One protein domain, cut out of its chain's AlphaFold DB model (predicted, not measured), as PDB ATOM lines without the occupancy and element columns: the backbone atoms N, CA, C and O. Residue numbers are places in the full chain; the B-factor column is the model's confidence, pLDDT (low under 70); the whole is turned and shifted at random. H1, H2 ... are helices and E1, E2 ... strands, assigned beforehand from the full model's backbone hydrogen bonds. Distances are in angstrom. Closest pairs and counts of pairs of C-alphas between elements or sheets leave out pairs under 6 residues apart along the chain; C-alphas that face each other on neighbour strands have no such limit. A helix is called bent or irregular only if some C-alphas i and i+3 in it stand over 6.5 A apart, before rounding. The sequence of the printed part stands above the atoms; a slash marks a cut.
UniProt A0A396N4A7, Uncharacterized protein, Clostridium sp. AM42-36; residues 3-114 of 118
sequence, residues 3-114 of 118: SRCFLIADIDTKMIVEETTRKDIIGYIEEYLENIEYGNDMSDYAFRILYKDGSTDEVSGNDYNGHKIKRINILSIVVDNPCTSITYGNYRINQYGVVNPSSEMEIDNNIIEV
ATOM      1  N   SER A   3     262.586 390.853 401.079       84.75
ATOM      2  CA  SER A   3     261.392 390.316 400.432       84.75
ATOM      3  C   SER A   3     261.203 391.007 399.085       84.75
ATOM      4  O   SER A   3     261.379 392.223 398.968       84.75
ATOM      5  N   ARG A   4     260.872 390.226 398.064       88.00
ATOM      6  CA  ARG A   4     260.467 390.692 396.739       88.00
ATOM      7  C   ARG A   4     259.025 390.290 396.532       88.00
ATOM      8  O   ARG A   4     258.611 389.218 396.972       88.00
ATOM      9  N   CYS A   5     258.257 391.155 395.893       89.44
ATOM     10  CA  CYS A   5     256.863 390.869 395.637       89.44
ATOM     11  C   CYS A   5     256.552 390.964 394.155       89.44
ATOM     12  O   CYS A   5     257.002 391.875 393.462       89.44
ATOM     13  N   PHE A   6     255.768 390.002 393.696       89.56
ATOM     14  CA  PHE A   6     255.454 389.782 392.301       89.56
ATOM     15  C   PHE A   6     253.939 389.778 392.124       89.56
ATOM     16  O   PHE A   6     253.233 389.058 392.830       89.56
ATOM     17  N   LEU A   7     253.439 390.592 391.200       90.94
ATOM     18  CA  LEU A   7     252.062 390.527 390.726       90.94
ATOM     19  C   LEU A   7     252.008 389.594 389.518       90.94
ATOM     20  O   LEU A   7     252.696 389.823 388.521       90.94
ATOM     21  N   ILE A   8     251.175 388.565 389.613       90.00
ATOM     22  CA  ILE A   8     250.931 387.599 388.548       90.00
ATOM     23  C   ILE A   8     249.713 388.088 387.767       90.00
ATOM     24  O   ILE A   8     248.579 387.913 388.217       90.00
ATOM     25  N   ALA A   9     249.946 388.736 386.623       83.44
ATOM     26  CA  ALA A   9     248.892 389.438 385.887       83.44
ATOM     27  C   ALA A   9     247.741 388.514 385.454       83.44
ATOM     28  O   ALA A   9     246.582 388.919 385.493       83.44
ATOM     29  N   ASP A  10     248.053 387.263 385.108       80.75
ATOM     30  CA  ASP A  10     247.079 386.301 384.578       80.75
ATOM     31  C   ASP A  10     246.020 385.860 385.606       80.75
ATOM     32  O   ASP A  10     244.931 385.434 385.222       80.75
ATOM     33  N   ILE A  11     246.317 385.963 386.908       82.62
ATOM     34  CA  ILE A  11     245.428 385.527 388.002       82.62
ATOM     35  C   ILE A  11     245.211 386.604 389.077       82.62
ATOM     36  O   ILE A  11     244.700 386.296 390.152       82.62
ATOM     37  N   ASP A  12     245.637 387.842 388.811       83.50
ATOM     38  CA  ASP A  12     245.556 389.001 389.716       83.50
ATOM     39  C   ASP A  12     245.949 388.672 391.171       83.50
ATOM     40  O   ASP A  12     245.285 389.036 392.141       83.50
ATOM     41  N   THR A  13     247.028 387.900 391.323       86.06
ATOM     42  CA  THR A  13     247.483 387.393 392.622       86.06
ATOM     43  C   THR A  13     248.889 387.884 392.922       86.06
ATOM     44  O   THR A  13     249.748 387.971 392.043       86.06
ATOM     45  N   LYS A  14     249.120 388.213 394.193       86.00
ATOM     46  CA  LYS A  14     250.411 388.662 394.708       86.00
ATOM     47  C   LYS A  14     251.163 387.485 395.311       86.00
ATOM     48  O   LYS A  14     250.610 386.747 396.121       86.00
ATOM     49  N   MET A  15     252.433 387.360 394.958       87.19
ATOM     50  CA  MET A  15     253.363 386.401 395.539       87.19
ATOM     51  C   MET A  15     254.470 387.139 396.287       87.19
ATOM     52  O   MET A  15     255.027 388.110 395.773       87.19
ATOM     53  N   ILE A  16     254.811 386.665 397.484       88.75
ATOM     54  CA  ILE A  16     255.945 387.159 398.266       88.75
ATOM     55  C   ILE A  16     257.044 386.105 398.218       88.75
ATOM     56  O   ILE A  16     256.797 384.948 398.536       88.75
ATOM     57  N   VAL A  17     258.245 386.521 397.831       87.69
ATOM     58  CA  VAL A  17     259.453 385.695 397.833       87.69
ATOM     59  C   VAL A  17     260.454 386.319 398.788       87.69
ATOM     60  O   VAL A  17     260.864 387.468 398.607       87.69
ATOM     61  N   GLU A  18     260.863 385.572 399.805       87.31
ATOM     62  CA  GLU A  18     261.870 386.027 400.757       87.31
ATOM     63  C   GLU A  18     263.247 385.462 400.408       87.31
ATOM     64  O   GLU A  18     263.466 384.253 400.432       87.31
ATOM     65  N   GLU A  19     264.209 386.333 400.104       87.12
ATOM     66  CA  GLU A  19     265.587 385.911 399.849       87.12
ATOM     67  C   GLU A  19     266.348 385.728 401.173       87.12
ATOM     68  O   GLU A  19     266.399 386.631 402.026       87.12
ATOM     69  N   THR A  20     266.978 384.561 401.333       86.81
ATOM     70  CA  THR A  20     267.779 384.205 402.515       86.81
ATOM     71  C   THR A  20     269.118 383.555 402.148       86.81
ATOM     72  O   THR A  20     269.466 383.420 400.974       86.81
ATOM     73  N   THR A  21     269.916 383.164 403.148       81.62
ATOM     74  CA  THR A  21     271.211 382.504 402.942       81.62
ATOM     75  C   THR A  21     271.131 380.978 403.027       81.62
ATOM     76  O   THR A  21     270.238 380.400 403.642       81.62
ATOM     77  N   ARG A  22     272.149 380.295 402.478       77.25
ATOM     78  CA  ARG A  22     272.272 378.826 402.515       77.25
ATOM     79  C   ARG A  22     272.193 378.270 403.925       77.25
ATOM     80  O   ARG A  22     271.705 377.169 404.139       77.25
ATOM     81  N   LYS A  23     272.811 378.999 404.856       78.94
ATOM     82  CA  LYS A  23     272.985 378.567 406.236       78.94
ATOM     83  C   LYS A  23     271.630 378.488 406.933       78.94
ATOM     84  O   LYS A  23     271.397 377.525 407.651       78.94
ATOM     85  N   ASP A  24     270.766 379.460 406.662       76.62
ATOM     86  CA  ASP A  24     269.435 379.548 407.258       76.62
ATOM     87  C   ASP A  24     268.540 378.416 406.728       76.62
ATOM     88  O   ASP A  24     267.922 377.702 407.509       76.62
ATOM     89  N   ILE A  25     268.582 378.147 405.414       78.69
ATOM     90  CA  ILE A  25     267.805 377.060 404.790       78.69
ATOM     91  C   ILE A  25     268.232 375.668 405.250       78.69
ATOM     92  O   ILE A  25     267.372 374.832 405.502       78.69
ATOM     93  N   ILE A  26     269.537 375.383 405.343       83.31
ATOM     94  CA  ILE A  26     269.985 374.053 405.790       83.31
ATOM     95  C   ILE A  26     269.492 373.779 407.216       83.31
ATOM     96  O   ILE A  26     269.059 372.664 407.483       83.31
ATOM     97  N   GLY A  27     269.499 374.793 408.090       82.94
ATOM     98  CA  GLY A  27     268.902 374.683 409.421       82.94
ATOM     99  C   GLY A  27     267.402 374.378 409.364       82.94
ATOM    100  O   GLY A  27     266.950 373.464 410.046       82.94
ATOM    101  N   TYR A  28     266.650 375.064 408.497       82.56
ATOM    102  CA  TYR A  28     265.216 374.798 408.325       82.56
ATOM    103  C   TYR A  28     264.922 373.403 407.783       82.56
ATOM    104  O   TYR A  28     263.963 372.787 408.224       82.56
ATOM    105  N   ILE A  29     265.737 372.879 406.862       85.62
ATOM    106  CA  ILE A  29     265.587 371.500 406.375       85.62
ATOM    107  C   ILE A  29     265.821 370.503 407.515       85.62
ATOM    108  O   ILE A  29     265.116 369.508 407.605       85.62
ATOM    109  N   GLU A  30     266.798 370.738 408.389       83.94
ATOM    110  CA  GLU A  30     267.069 369.833 409.514       83.94
ATOM    111  C   GLU A  30     265.921 369.840 410.528       83.94
ATOM    112  O   GLU A  30     265.396 368.776 410.848       83.94
ATOM    113  N   GLU A  31     265.451 371.022 410.928       85.25
ATOM    114  CA  GLU A  31     264.262 371.169 411.780       85.25
ATOM    115  C   GLU A  31     263.020 370.528 411.138       85.25
ATOM    116  O   GLU A  31     262.213 369.878 411.801       85.25
ATOM    117  N   TYR A  32     262.870 370.675 409.824       84.81
ATOM    118  CA  TYR A  32     261.784 370.078 409.061       84.81
ATOM    119  C   TYR A  32     261.805 368.546 409.097       84.81
ATOM    120  O   TYR A  32     260.783 367.911 409.356       84.81
ATOM    121  N   LEU A  33     262.975 367.953 408.860       84.81
ATOM    122  CA  LEU A  33     263.162 366.506 408.904       84.81
ATOM    123  C   LEU A  33     262.917 365.952 410.310       84.81
ATOM    124  O   LEU A  33     262.229 364.943 410.442       84.81
ATOM    125  N   GLU A  34     263.401 366.637 411.350       86.56
ATOM    126  CA  GLU A  34     263.103 366.288 412.743       86.56
ATOM    127  C   GLU A  34     261.588 366.307 413.000       86.56
ATOM    128  O   GLU A  34     261.039 365.366 413.568       86.56
ATOM    129  N   ASN A  35     260.876 367.333 412.524       84.56
ATOM    130  CA  ASN A  35     259.424 367.433 412.679       84.56
ATOM    131  C   ASN A  35     258.658 366.290 411.992       84.56
ATOM    132  O   ASN A  35     257.696 365.787 412.579       84.56
ATOM    133  N   ILE A  36     259.088 365.844 410.806       82.25
ATOM    134  CA  ILE A  36     258.519 364.652 410.151       82.25
ATOM    135  C   ILE A  36     258.737 363.407 411.020       82.25
ATOM    136  O   ILE A  36     257.808 362.622 411.210       82.25
ATOM    137  N   GLU A  37     259.935 363.225 411.585       81.94
ATOM    138  CA  GLU A  37     260.236 362.087 412.468       81.94
ATOM    139  C   GLU A  37     259.366 362.079 413.736       81.94
ATOM    140  O   GLU A  37     258.980 361.010 414.215       81.94
ATOM    141  N   TYR A  38     259.000 363.257 414.251       84.81
ATOM    142  CA  TYR A  38     258.068 363.402 415.375       84.81
ATOM    143  C   TYR A  38     256.585 363.255 414.990       84.81
ATOM    144  O   TYR A  38     255.724 363.288 415.873       84.81
ATOM    145  N   GLY A  39     256.272 363.049 413.707       80.38
ATOM    146  CA  GLY A  39     254.909 362.855 413.210       80.38
ATOM    147  C   GLY A  39     254.104 364.146 413.054       80.38
ATOM    148  O   GLY A  39     252.873 364.088 413.047       80.38
ATOM    149  N   ASN A  40     254.769 365.302 412.954       81.94
ATOM    150  CA  ASN A  40     254.100 366.561 412.632       81.94
ATOM    151  C   ASN A  40     253.643 366.561 411.170       81.94
ATOM    152  O   ASN A  40     254.334 366.049 410.288       81.94
ATOM    153  N   ASP A  41     252.484 367.167 410.913       81.12
ATOM    154  CA  ASP A  41     252.000 367.357 409.551       81.12
ATOM    155  C   ASP A  41     252.784 368.482 408.880       81.12
ATOM    156  O   ASP A  41     252.667 369.654 409.240       81.12
ATOM    157  N   MET A  42     253.601 368.091 407.911       80.44
ATOM    158  CA  MET A  42     254.456 368.987 407.152       80.44
ATOM    159  C   MET A  42     254.089 369.000 405.661       80.44
ATOM    160  O   MET A  42     254.903 369.398 404.827       80.44
ATOM    161  N   SER A  43     252.882 368.539 405.314       79.62
ATOM    162  CA  SER A  43     252.415 368.363 403.930       79.62
ATOM    163  C   SER A  43     252.412 369.643 403.093       79.62
ATOM    164  O   SER A  43     252.646 369.576 401.889       79.62
ATOM    165  N   ASP A  44     252.230 370.800 403.726       79.25
ATOM    166  CA  ASP A  44     252.206 372.106 403.054       79.25
ATOM    167  C   ASP A  44     253.598 372.655 402.702       79.25
ATOM    168  O   ASP A  44     253.714 373.741 402.135       79.25
ATOM    169  N   TYR A  45     254.657 371.935 403.069       84.81
ATOM    170  CA  TYR A  45     256.037 372.358 402.887       84.81
ATOM    171  C   TYR A  45     256.769 371.417 401.938       84.81
ATOM    172  O   TYR A  45     256.808 370.205 402.159       84.81
ATOM    173  N   ALA A  46     257.435 371.981 400.933       88.94
ATOM    174  CA  ALA A  46     258.354 371.221 400.094       88.94
ATOM    175  C   ALA A  46     259.638 371.999 399.803       88.94
ATOM    176  O   ALA A  46     259.602 373.161 399.415       88.94
ATOM    177  N   PHE A  47     260.791 371.355 399.948       91.00
ATOM    178  CA  PHE A  47     262.089 371.913 399.576       91.00
ATOM    179  C   PHE A  47     262.511 371.320 398.244       91.00
ATOM    180  O   PHE A  47     262.672 370.105 398.144       91.00
ATOM    181  N   ARG A  48     262.761 372.164 397.245       92.69
ATOM    182  CA  ARG A  48     263.332 371.738 395.960       92.69
ATOM    183  C   ARG A  48     264.747 372.249 395.832       92.69
ATOM    184  O   ARG A  48     264.999 373.444 395.975       92.69
ATOM    185  N   ILE A  49     265.669 371.342 395.544       93.81
ATOM    186  CA  ILE A  49     267.104 371.604 395.518       93.81
ATOM    187  C   ILE A  49     267.612 371.356 394.102       93.81
ATOM    188  O   ILE A  49     267.342 370.313 393.516       93.81
ATOM    189  N   LEU A  50     268.388 372.296 393.569       95.50
ATOM    190  CA  LEU A  50     269.170 372.120 392.350       95.50
ATOM    191  C   LEU A  50     270.650 372.091 392.719       95.50
ATOM    192  O   LEU A  50     271.167 373.015 393.354       95.50
ATOM    193  N   TYR A  51     271.352 371.047 392.301       95.69
ATOM    194  CA  TYR A  51     272.790 370.910 392.478       95.69
ATOM    195  C   TYR A  51     273.562 371.462 391.277       95.69
ATOM    196  O   TYR A  51     273.058 371.577 390.162       95.69
ATOM    197  N   LYS A  52     274.837 371.793 391.497       95.19
ATOM    198  CA  LYS A  52     275.750 372.320 390.471       95.19
ATOM    199  C   LYS A  52     276.030 371.341 389.330       95.19
ATOM    200  O   LYS A  52     276.490 371.773 388.281       95.19
ATOM    201  N   ASP A  53     275.800 370.046 389.544       95.38
ATOM    202  CA  ASP A  53     275.897 369.012 388.507       95.38
ATOM    203  C   ASP A  53     274.611 368.882 387.668       95.38
ATOM    204  O   ASP A  53     274.552 368.049 386.767       95.38
ATOM    205  N   GLY A  54     273.592 369.706 387.949       94.81
ATOM    206  CA  GLY A  54     272.295 369.700 387.276       94.81
ATOM    207  C   GLY A  54     271.294 368.695 387.845       94.81
ATOM    208  O   GLY A  54     270.145 368.691 387.411       94.81
ATOM    209  N   SER A  55     271.688 367.860 388.813       95.56
ATOM    210  CA  SER A  55     270.744 366.975 389.498       95.56
ATOM    211  C   SER A  55     269.837 367.757 390.447       95.56
ATOM    212  O   SER A  55     270.219 368.804 390.976       95.56
ATOM    213  N   THR A  56     268.633 367.241 390.666       94.44
ATOM    214  CA  THR A  56     267.645 367.832 391.571       94.44
ATOM    215  C   THR A  56     267.338 366.895 392.727       94.44
ATOM    216  O   THR A  56     267.413 365.677 392.565       94.44
ATOM    217  N   ASP A  57     266.960 367.472 393.862       92.69
ATOM    218  CA  ASP A  57     266.421 366.749 395.013       92.69
ATOM    219  C   ASP A  57     265.147 367.407 395.523       92.69
ATOM    220  O   ASP A  57     264.930 368.605 395.303       92.69
ATOM    221  N   GLU A  58     264.339 366.634 396.238       91.00
ATOM    222  CA  GLU A  58     263.103 367.129 396.830       91.00
ATOM    223  C   GLU A  58     262.844 366.532 398.216       91.00
ATOM    224  O   GLU A  58     262.945 365.324 398.432       91.00
ATOM    225  N   VAL A  59     262.457 367.400 399.149       88.25
ATOM    226  CA  VAL A  59     261.940 367.032 400.470       88.25
ATOM    227  C   VAL A  59     260.518 367.548 400.551       88.25
ATOM    228  O   VAL A  59     260.325 368.734 400.787       88.25
ATOM    229  N   SER A  60     259.535 366.688 400.314       84.88
ATOM    230  CA  SER A  60     258.129 367.092 400.261       84.88
ATOM    231  C   SER A  60     257.301 366.292 401.253       84.88
ATOM    232  O   SER A  60     256.991 365.126 401.005       84.88
ATOM    233  N   GLY A  61     256.949 366.930 402.370       76.25
ATOM    234  CA  GLY A  61     255.938 366.459 403.312       76.25
ATOM    235  C   GLY A  61     255.984 364.971 403.639       76.25
ATOM    236  O   GLY A  61     257.033 364.367 403.866       76.25
ATOM    237  N   ASN A  62     254.785 364.388 403.631       71.44
ATOM    238  CA  ASN A  62     254.536 362.978 403.922       71.44
ATOM    239  C   ASN A  62     255.045 362.026 402.824       71.44
ATOM    240  O   ASN A  62     255.104 360.818 403.051       71.44
ATOM    241  N   ASP A  63     255.421 362.551 401.655       76.25
ATOM    242  CA  ASP A  63     255.954 361.771 400.533       76.25
ATOM    243  C   ASP A  63     257.482 361.607 400.606       76.25
ATOM    244  O   ASP A  63     258.094 360.901 399.797       76.25
ATOM    245  N   TYR A  64     258.124 362.232 401.595       84.06
ATOM    246  CA  TYR A  64     259.557 362.116 401.789       84.06
ATOM    247  C   TYR A  64     259.964 360.708 402.246       84.06
ATOM    248  O   TYR A  64     259.583 360.219 403.306       84.06
ATOM    249  N   ASN A  65     260.822 360.057 401.461       83.56
ATOM    250  CA  ASN A  65     261.232 358.664 401.678       83.56
ATOM    251  C   ASN A  65     262.425 358.479 402.643       83.56
ATOM    252  O   ASN A  65     262.949 357.368 402.757       83.56
ATOM    253  N   GLY A  66     262.906 359.546 403.289       84.25
ATOM    254  CA  GLY A  66     264.027 359.474 404.232       84.25
ATOM    255  C   GLY A  66     265.419 359.368 403.597       84.25
ATOM    256  O   GLY A  66     266.382 359.032 404.294       84.25
ATOM    257  N   HIS A  67     265.573 359.615 402.290       88.38
ATOM    258  CA  HIS A  67     266.899 359.615 401.661       88.38
ATOM    259  C   HIS A  67     267.810 360.706 402.249       88.38
ATOM    260  O   HIS A  67     267.380 361.639 402.911       88.38
ATOM    261  N   LYS A  68     269.125 360.597 402.048       86.31
ATOM    262  CA  LYS A  68     270.059 361.618 402.542       86.31
ATOM    263  C   LYS A  68     270.217 362.742 401.528       86.31
ATOM    264  O   LYS A  68     270.739 362.504 400.443       86.31
ATOM    265  N   ILE A  69     269.914 363.964 401.949       87.31
ATOM    266  CA  ILE A  69     270.133 365.173 401.151       87.31
ATOM    267  C   ILE A  69     271.617 365.542 401.146       87.31
ATOM    268  O   ILE A  69     272.281 365.601 402.195       87.31
ATOM    269  N   LYS A  70     272.157 365.859 399.967       88.50
ATOM    270  CA  LYS A  70     273.514 366.411 399.858       88.50
ATOM    271  C   LYS A  70     273.515 367.872 400.323       88.50
ATOM    272  O   LYS A  70     272.773 368.700 399.809       88.50
ATOM    273  N   ARG A  71     274.421 368.210 401.247       86.06
ATOM    274  CA  ARG A  71     274.581 369.570 401.818       86.06
ATOM    275  C   ARG A  71     275.650 370.424 401.122       86.06
ATOM    276  O   ARG A  71     275.948 371.540 401.538       86.06
ATOM    277  N   ILE A  72     276.272 369.885 400.081       88.38
ATOM    278  CA  ILE A  72     277.354 370.522 399.328       88.38
ATOM    279  C   ILE A  72     276.963 370.630 397.862       88.38
ATOM    280  O   ILE A  72     276.076 369.922 397.400       88.38
ATOM    281  N   ASN A  73     277.650 371.506 397.126       91.56
ATOM    282  CA  ASN A  73     277.425 371.709 395.691       91.56
ATOM    283  C   ASN A  73     275.973 372.049 395.324       91.56
ATOM    284  O   ASN A  73     275.559 371.819 394.196       91.56
ATOM    285  N   ILE A  74     275.225 372.639 396.254       91.19
ATOM    286  CA  ILE A  74     273.915 373.230 395.994       91.19
ATOM    287  C   ILE A  74     274.115 374.478 395.131       91.19
ATOM    288  O   ILE A  74     274.943 375.339 395.460       91.19
ATOM    289  N   LEU A  75     273.375 374.547 394.032       93.19
ATOM    290  CA  LEU A  75     273.281 375.706 393.153       93.19
ATOM    291  C   LEU A  75     272.134 376.623 393.589       93.19
ATOM    292  O   LEU A  75     272.340 377.829 393.704       93.19
ATOM    293  N   SER A  76     270.970 376.048 393.887       93.50
ATOM    294  CA  SER A  76     269.780 376.776 394.324       93.50
ATOM    295  C   SER A  76     268.864 375.904 395.189       93.50
ATOM    296  O   SER A  76     268.895 374.677 395.068       93.50
ATOM    297  N   ILE A  77     268.080 376.534 396.069       92.00
ATOM    298  CA  ILE A  77     267.003 375.911 396.844       92.00
ATOM    299  C   ILE A  77     265.817 376.864 396.910       92.00
ATOM    300  O   ILE A  77     265.987 378.063 397.132       92.00
ATOM    301  N   VAL A  78     264.618 376.312 396.797       91.88
ATOM    302  CA  VAL A  78     263.365 377.025 397.054       91.88
ATOM    303  C   VAL A  78     262.511 376.206 398.013       91.88
ATOM    304  O   VAL A  78     262.594 374.973 398.018       91.88
ATOM    305  N   VAL A  79     261.723 376.895 398.833       89.25
ATOM    306  CA  VAL A  79     260.740 376.279 399.726       89.25
ATOM    307  C   VAL A  79     259.348 376.650 399.240       89.25
ATOM    308  O   VAL A  79     259.009 377.831 399.202       89.25
ATOM    309  N   ASP A  80     258.530 375.654 398.937       85.75
ATOM    310  CA  ASP A  80     257.087 375.817 398.849       85.75
ATOM    311  C   ASP A  80     256.570 375.936 400.272       85.75
ATOM    312  O   ASP A  80     256.345 374.940 400.941       85.75
ATOM    313  N   ASN A  81     256.475 377.166 400.762       80.31
ATOM    314  CA  ASN A  81     255.775 377.494 401.991       80.31
ATOM    315  C   ASN A  81     254.633 378.438 401.601       80.31
ATOM    316  O   ASN A  81     254.927 379.477 400.990       80.31
ATOM    317  N   PRO A  82     253.372 378.141 401.968       71.62
ATOM    318  CA  PRO A  82     252.223 378.972 401.611       71.62
ATOM    319  C   PRO A  82     252.336 380.429 402.088       71.62
ATOM    320  O   PRO A  82     251.671 381.302 401.536       71.62
ATOM    321  N   CYS A  83     253.183 380.716 403.080       73.44
ATOM    322  CA  CYS A  83     253.327 382.046 403.668       73.44
ATOM    323  C   CYS A  83     254.556 382.833 403.185       73.44
ATOM    324  O   CYS A  83     254.486 384.059 403.143       73.44
ATOM    325  N   THR A  84     255.685 382.185 402.874       79.25
ATOM    326  CA  THR A  84     256.978 382.905 402.761       79.25
ATOM    327  C   THR A  84     257.828 382.582 401.534       79.25
ATOM    328  O   THR A  84     258.786 383.314 401.293       79.25
ATOM    329  N   SER A  85     257.500 381.535 400.755       84.06
ATOM    330  CA  SER A  85     258.213 381.115 399.524       84.06
ATOM    331  C   SER A  85     259.712 381.463 399.519       84.06
ATOM    332  O   SER A  85     260.202 382.255 398.706       84.06
ATOM    333  N   ILE A  86     260.438 380.941 400.512       87.81
ATOM    334  CA  ILE A  86     261.813 381.358 400.783       87.81
ATOM    335  C   ILE A  86     262.729 380.847 399.673       87.81
ATOM    336  O   ILE A  86     262.691 379.670 399.307       87.81
ATOM    337  N   THR A  87     263.589 381.725 399.167       88.56
ATOM    338  CA  THR A  87     264.485 381.429 398.053       88.56
ATOM    339  C   THR A  87     265.952 381.601 398.425       88.56
ATOM    340  O   THR A  87     266.359 382.578 399.062       88.56
ATOM    341  N   TYR A  88     266.765 380.642 397.992       88.06
ATOM    342  CA  TYR A  88     268.210 380.653 398.120       88.06
ATOM    343  C   TYR A  88     268.887 380.352 396.778       88.06
ATOM    344  O   TYR A  88     268.633 379.331 396.147       88.06
ATOM    345  N   GLY A  89     269.832 381.203 396.379       88.69
ATOM    346  CA  GLY A  89     270.485 381.093 395.077       88.69
ATOM    347  C   GLY A  89     269.585 381.604 393.952       88.69
ATOM    348  O   GLY A  89     268.801 382.530 394.145       88.69
ATOM    349  N   ASN A  90     269.740 381.026 392.766       92.06
ATOM    350  CA  ASN A  90     269.044 381.460 391.557       92.06
ATOM    351  C   ASN A  90     267.696 380.751 391.395       92.06
ATOM    352  O   ASN A  90     267.560 379.586 391.744       92.06
ATOM    353  N   TYR A  91     266.680 381.413 390.863       93.25
ATOM    354  CA  TYR A  91     265.336 380.843 390.798       93.25
ATOM    355  C   TYR A  91     264.609 381.280 389.541       93.25
ATOM    356  O   TYR A  91     264.896 382.339 388.986       93.25
ATOM    357  N   ARG A  92     263.632 380.473 389.132       94.25
ATOM    358  CA  ARG A  92     262.692 380.824 388.074       94.25
ATOM    359  C   ARG A  92     261.277 380.946 388.624       94.25
ATOM    360  O   ARG A  92     260.842 380.057 389.357       94.25
ATOM    361  N   ILE A  93     260.559 381.996 388.244       92.38
ATOM    362  CA  ILE A  93     259.115 382.128 388.497       92.38
ATOM    363  C   ILE A  93     258.387 382.011 387.162       92.38
ATOM    364  O   ILE A  93     258.683 382.773 386.246       92.38
ATOM    365  N   ASN A  94     257.462 381.055 387.041       91.31
ATOM    366  CA  ASN A  94     256.633 380.909 385.836       91.31
ATOM    367  C   ASN A  94     255.413 381.847 385.861       91.31
ATOM    368  O   ASN A  94     255.090 382.383 386.913       91.31
ATOM    369  N   GLN A  95     254.681 381.967 384.749       89.12
ATOM    370  CA  GLN A  95     253.456 382.784 384.627       89.12
ATOM    371  C   GLN A  95     252.353 382.542 385.681       89.12
ATOM    372  O   GLN A  95     251.416 383.323 385.763       89.12
ATOM    373  N   TYR A  96     252.433 381.476 386.482       88.56
ATOM    374  CA  TYR A  96     251.472 381.168 387.547       88.56
ATOM    375  C   TYR A  96     251.996 381.508 388.947       88.56
ATOM    376  O   TYR A  96     251.343 381.183 389.934       88.56
ATOM    377  N   GLY A  97     253.181 382.112 389.053       86.69
ATOM    378  CA  GLY A  97     253.829 382.377 390.337       86.69
ATOM    379  C   GLY A  97     254.479 381.154 390.976       86.69
ATOM    380  O   GLY A  97     254.809 381.190 392.153       86.69
ATOM    381  N   VAL A  98     254.673 380.051 390.252       88.62
ATOM    382  CA  VAL A  98     255.360 378.885 390.825       88.62
ATOM    383  C   VAL A  98     256.865 379.120 390.771       88.62
ATOM    384  O   VAL A  98     257.449 379.221 389.685       88.62
ATOM    385  N   VAL A  99     257.492 379.169 391.945       90.44
ATOM    386  CA  VAL A  99     258.939 379.335 392.106       90.44
ATOM    387  C   VAL A  99     259.627 377.972 392.039       90.44
ATOM    388  O   VAL A  99     259.257 377.025 392.722       90.44
ATOM    389  N   ASN A 100     260.651 377.863 391.197       92.75
ATOM    390  CA  ASN A 100     261.482 376.669 391.066       92.75
ATOM    391  C   ASN A 100     262.963 377.047 391.165       92.75
ATOM    392  O   ASN A 100     263.337 378.144 390.736       92.75
ATOM    393  N   PRO A 101     263.830 376.154 391.667       94.50
ATOM    394  CA  PRO A 101     265.257 376.426 391.674       94.50
ATOM    395  C   PRO A 101     265.769 376.446 390.225       94.50
ATOM    396  O   PRO A 101     265.355 375.630 389.399       94.50
ATOM    397  N   SER A 102     266.653 377.388 389.901       95.50
ATOM    398  CA  SER A 102     267.262 377.508 388.569       95.50
ATOM    399  C   SER A 102     268.758 377.807 388.685       95.50
ATOM    400  O   SER A 102     269.275 378.119 389.761       95.50
ATOM    401  N   SER A 103     269.479 377.667 387.576       93.44
ATOM    402  CA  SER A 103     270.880 378.069 387.475       93.44
ATOM    403  C   SER A 103     271.058 379.576 387.393       93.44
ATOM    404  O   SER A 103     272.124 380.057 387.770       93.44
ATOM    405  N   GLU A 104     270.044 380.310 386.940       94.19
ATOM    406  CA  GLU A 104     270.024 381.770 386.803       94.19
ATOM    407  C   GLU A 104     268.681 382.330 387.285       94.19
ATOM    408  O   GLU A 104     267.737 381.580 387.525       94.19
ATOM    409  N   MET A 105     268.619 383.640 387.524       91.75
ATOM    410  CA  MET A 105     267.366 384.281 387.903       91.75
ATOM    411  C   MET A 105     266.519 384.518 386.654       91.75
ATOM    412  O   MET A 105     266.926 385.255 385.759       91.75
ATOM    413  N   GLU A 106     265.334 383.924 386.626       94.12
ATOM    414  CA  GLU A 106     264.397 383.995 385.509       94.12
ATOM    415  C   GLU A 106     263.016 384.393 386.034       94.12
ATOM    416  O   GLU A 106     262.506 383.840 387.008       94.12
ATOM    417  N   ILE A 107     262.388 385.371 385.398       92.12
ATOM    418  CA  ILE A 107     261.050 385.823 385.771       92.12
ATOM    419  C   ILE A 107     260.236 385.849 384.492       92.12
ATOM    420  O   ILE A 107     260.677 386.421 383.494       92.12
ATOM    421  N   ASP A 108     259.084 385.188 384.517       92.94
ATOM    422  CA  ASP A 108     258.153 385.216 383.400       92.94
ATOM    423  C   ASP A 108     257.769 386.662 383.043       92.94
ATOM    424  O   ASP A 108     257.560 387.499 383.920       92.94
ATOM    425  N   ASN A 109     257.652 386.958 381.749       90.19
ATOM    426  CA  ASN A 109     257.353 388.306 381.266       90.19
ATOM    427  C   ASN A 109     255.953 388.796 381.680       90.19
ATOM    428  O   ASN A 109     255.716 390.005 381.684       90.19
ATOM    429  N   ASN A 110     255.038 387.884 382.031       88.44
ATOM    430  CA  ASN A 110     253.704 388.217 382.546       88.44
ATOM    431  C   ASN A 110     253.703 388.559 384.048       88.44
ATOM    432  O   ASN A 110     252.654 388.882 384.613       88.44
ATOM    433  N   ILE A 111     254.862 388.488 384.708       91.00
ATOM    434  CA  ILE A 111     255.025 388.833 386.118       91.00
ATOM    435  C   ILE A 111     255.660 390.211 386.260       91.00
ATOM    436  O   ILE A 111     256.685 390.526 385.657       91.00
ATOM    437  N   ILE A 112     255.068 391.024 387.132       90.62
ATOM    438  CA  ILE A 112     255.545 392.373 387.434       90.62
ATOM    439  C   ILE A 112     256.103 392.390 388.855       90.62
ATOM    440  O   ILE A 112     255.381 392.120 389.815       90.62
ATOM    441  N   GLU A 113     257.381 392.736 389.007       90.12
ATOM    442  CA  GLU A 113     257.943 393.019 390.329       90.12
ATOM    443  C   GLU A 113     257.420 394.362 390.848       90.12
ATOM    444  O   GLU A 113     257.504 395.390 390.172       90.12
ATOM    445  N   VAL A 114     256.889 394.357 392.069       89.62
ATOM    446  CA  VAL A 114     256.295 395.530 392.709       89.62
ATOM    447  C   VAL A 114     257.239 396.004 393.813       89.62
ATOM    448  O   VAL A 114     257.451 395.312 394.807       89.62
TER     449      VAL A 114
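AT A GLANCE: This is residues 3 to 114 of the 118 residues of an uncharacterized protein of Clostridium sp. AM42-36 (UniProt A0A396N4A7). A strongly twisted, curled sheet of seven strands has H1 packed slantwise over one face, at the E4, E3, E5 and E6 end, while the small hairpin E7 and E8 packs on the opposite face, on E5 and E3. E2, E1 and E9 make a wing bent away from that end. The 112 printed residues hold one named helix and nine named strands, in the order E1, E2, H1, E3 to E9. The large sheet, E4 - E3 - E5 - E6 - E2 - E1 - E9, is mixed, and the class is mixed, helices and strands. The whole is compact, with a radius of gyration of the C-alphas of 14.2 A, and spans 40 by 31 by 21 A.

HOW THE PARTS SIT: In the large sheet E3, residues 46 to 51, is antiparallel to E5, residues 74 to 80, with N 48 and O 78 2.9 A apart, within hydrogen-bond range. E4, residues 56 to 60, an edge strand, forms a hairpin with E3, with N 49 and O 57 at 2.8 A. E6, residues 86 to 89, forms a hairpin with E5, with N 88 and O 77 at 2.8 A. E2, residues 13 to 19, is parallel to E6 at 53 degrees, with N 87 and O 18 at 2.8 A; this pairing is staggered, as E2 pairs with E1, residues 3 to 8, over its residues 13 to 18. E1 and E2 are a hairpin, with N 6 and O 15 at 2.9 A. E9, residues 111 to 114, the other edge strand, is antiparallel to E1, with N 7 and O 112 at 2.8 A. H1, residues 22 to 37, is on the sheet at a height of 10.1 A, two layers of helix and sheet. It is over E3 and E5, slantwise to the strands, at 52 degrees to E5 on the local plane, and only just not over E4 and E6, with 2 C-alphas falling on each. Its closest C-alphas to E6 are Arg 22 and Tyr 88, 6.3 A. E2, H1 and E3 form a split strand-helix-strand unit, two strands running the same way with E5 and E6 between them, and its crossover is right-handed. Every O i to N i+4 pair of H1 is within hydrogen-bond range. E7, residues 91 to 93, and E8, residues 99 to 101, form a hairpin, with N 92 and O 100 at 2.8 A. The closest C-alphas of E8 and E5 are Pro 101 and Ser 76, 5.3 A.

IN THESE COORDINATES: E1 begins at C-alpha 3, (261.392, 390.316, 400.432), and is 16.1 A long; E2 measures 19.5 A. H1 runs 22.9 A from C-alpha 22, (272.272, 378.826, 402.515). E3 and E5 measure 16.3 A and 17.3 A. E9 ends at C-alpha 114, (256.295, 395.530, 392.709).

THE WHOLE: The C-alphas of Tyr 38 and Asn 109, the two farthest apart, are 42.2 A apart. The printed part has no cut. The link E4 to E5, residues 61 to 73, is long. No printed residue is under pLDDT 70.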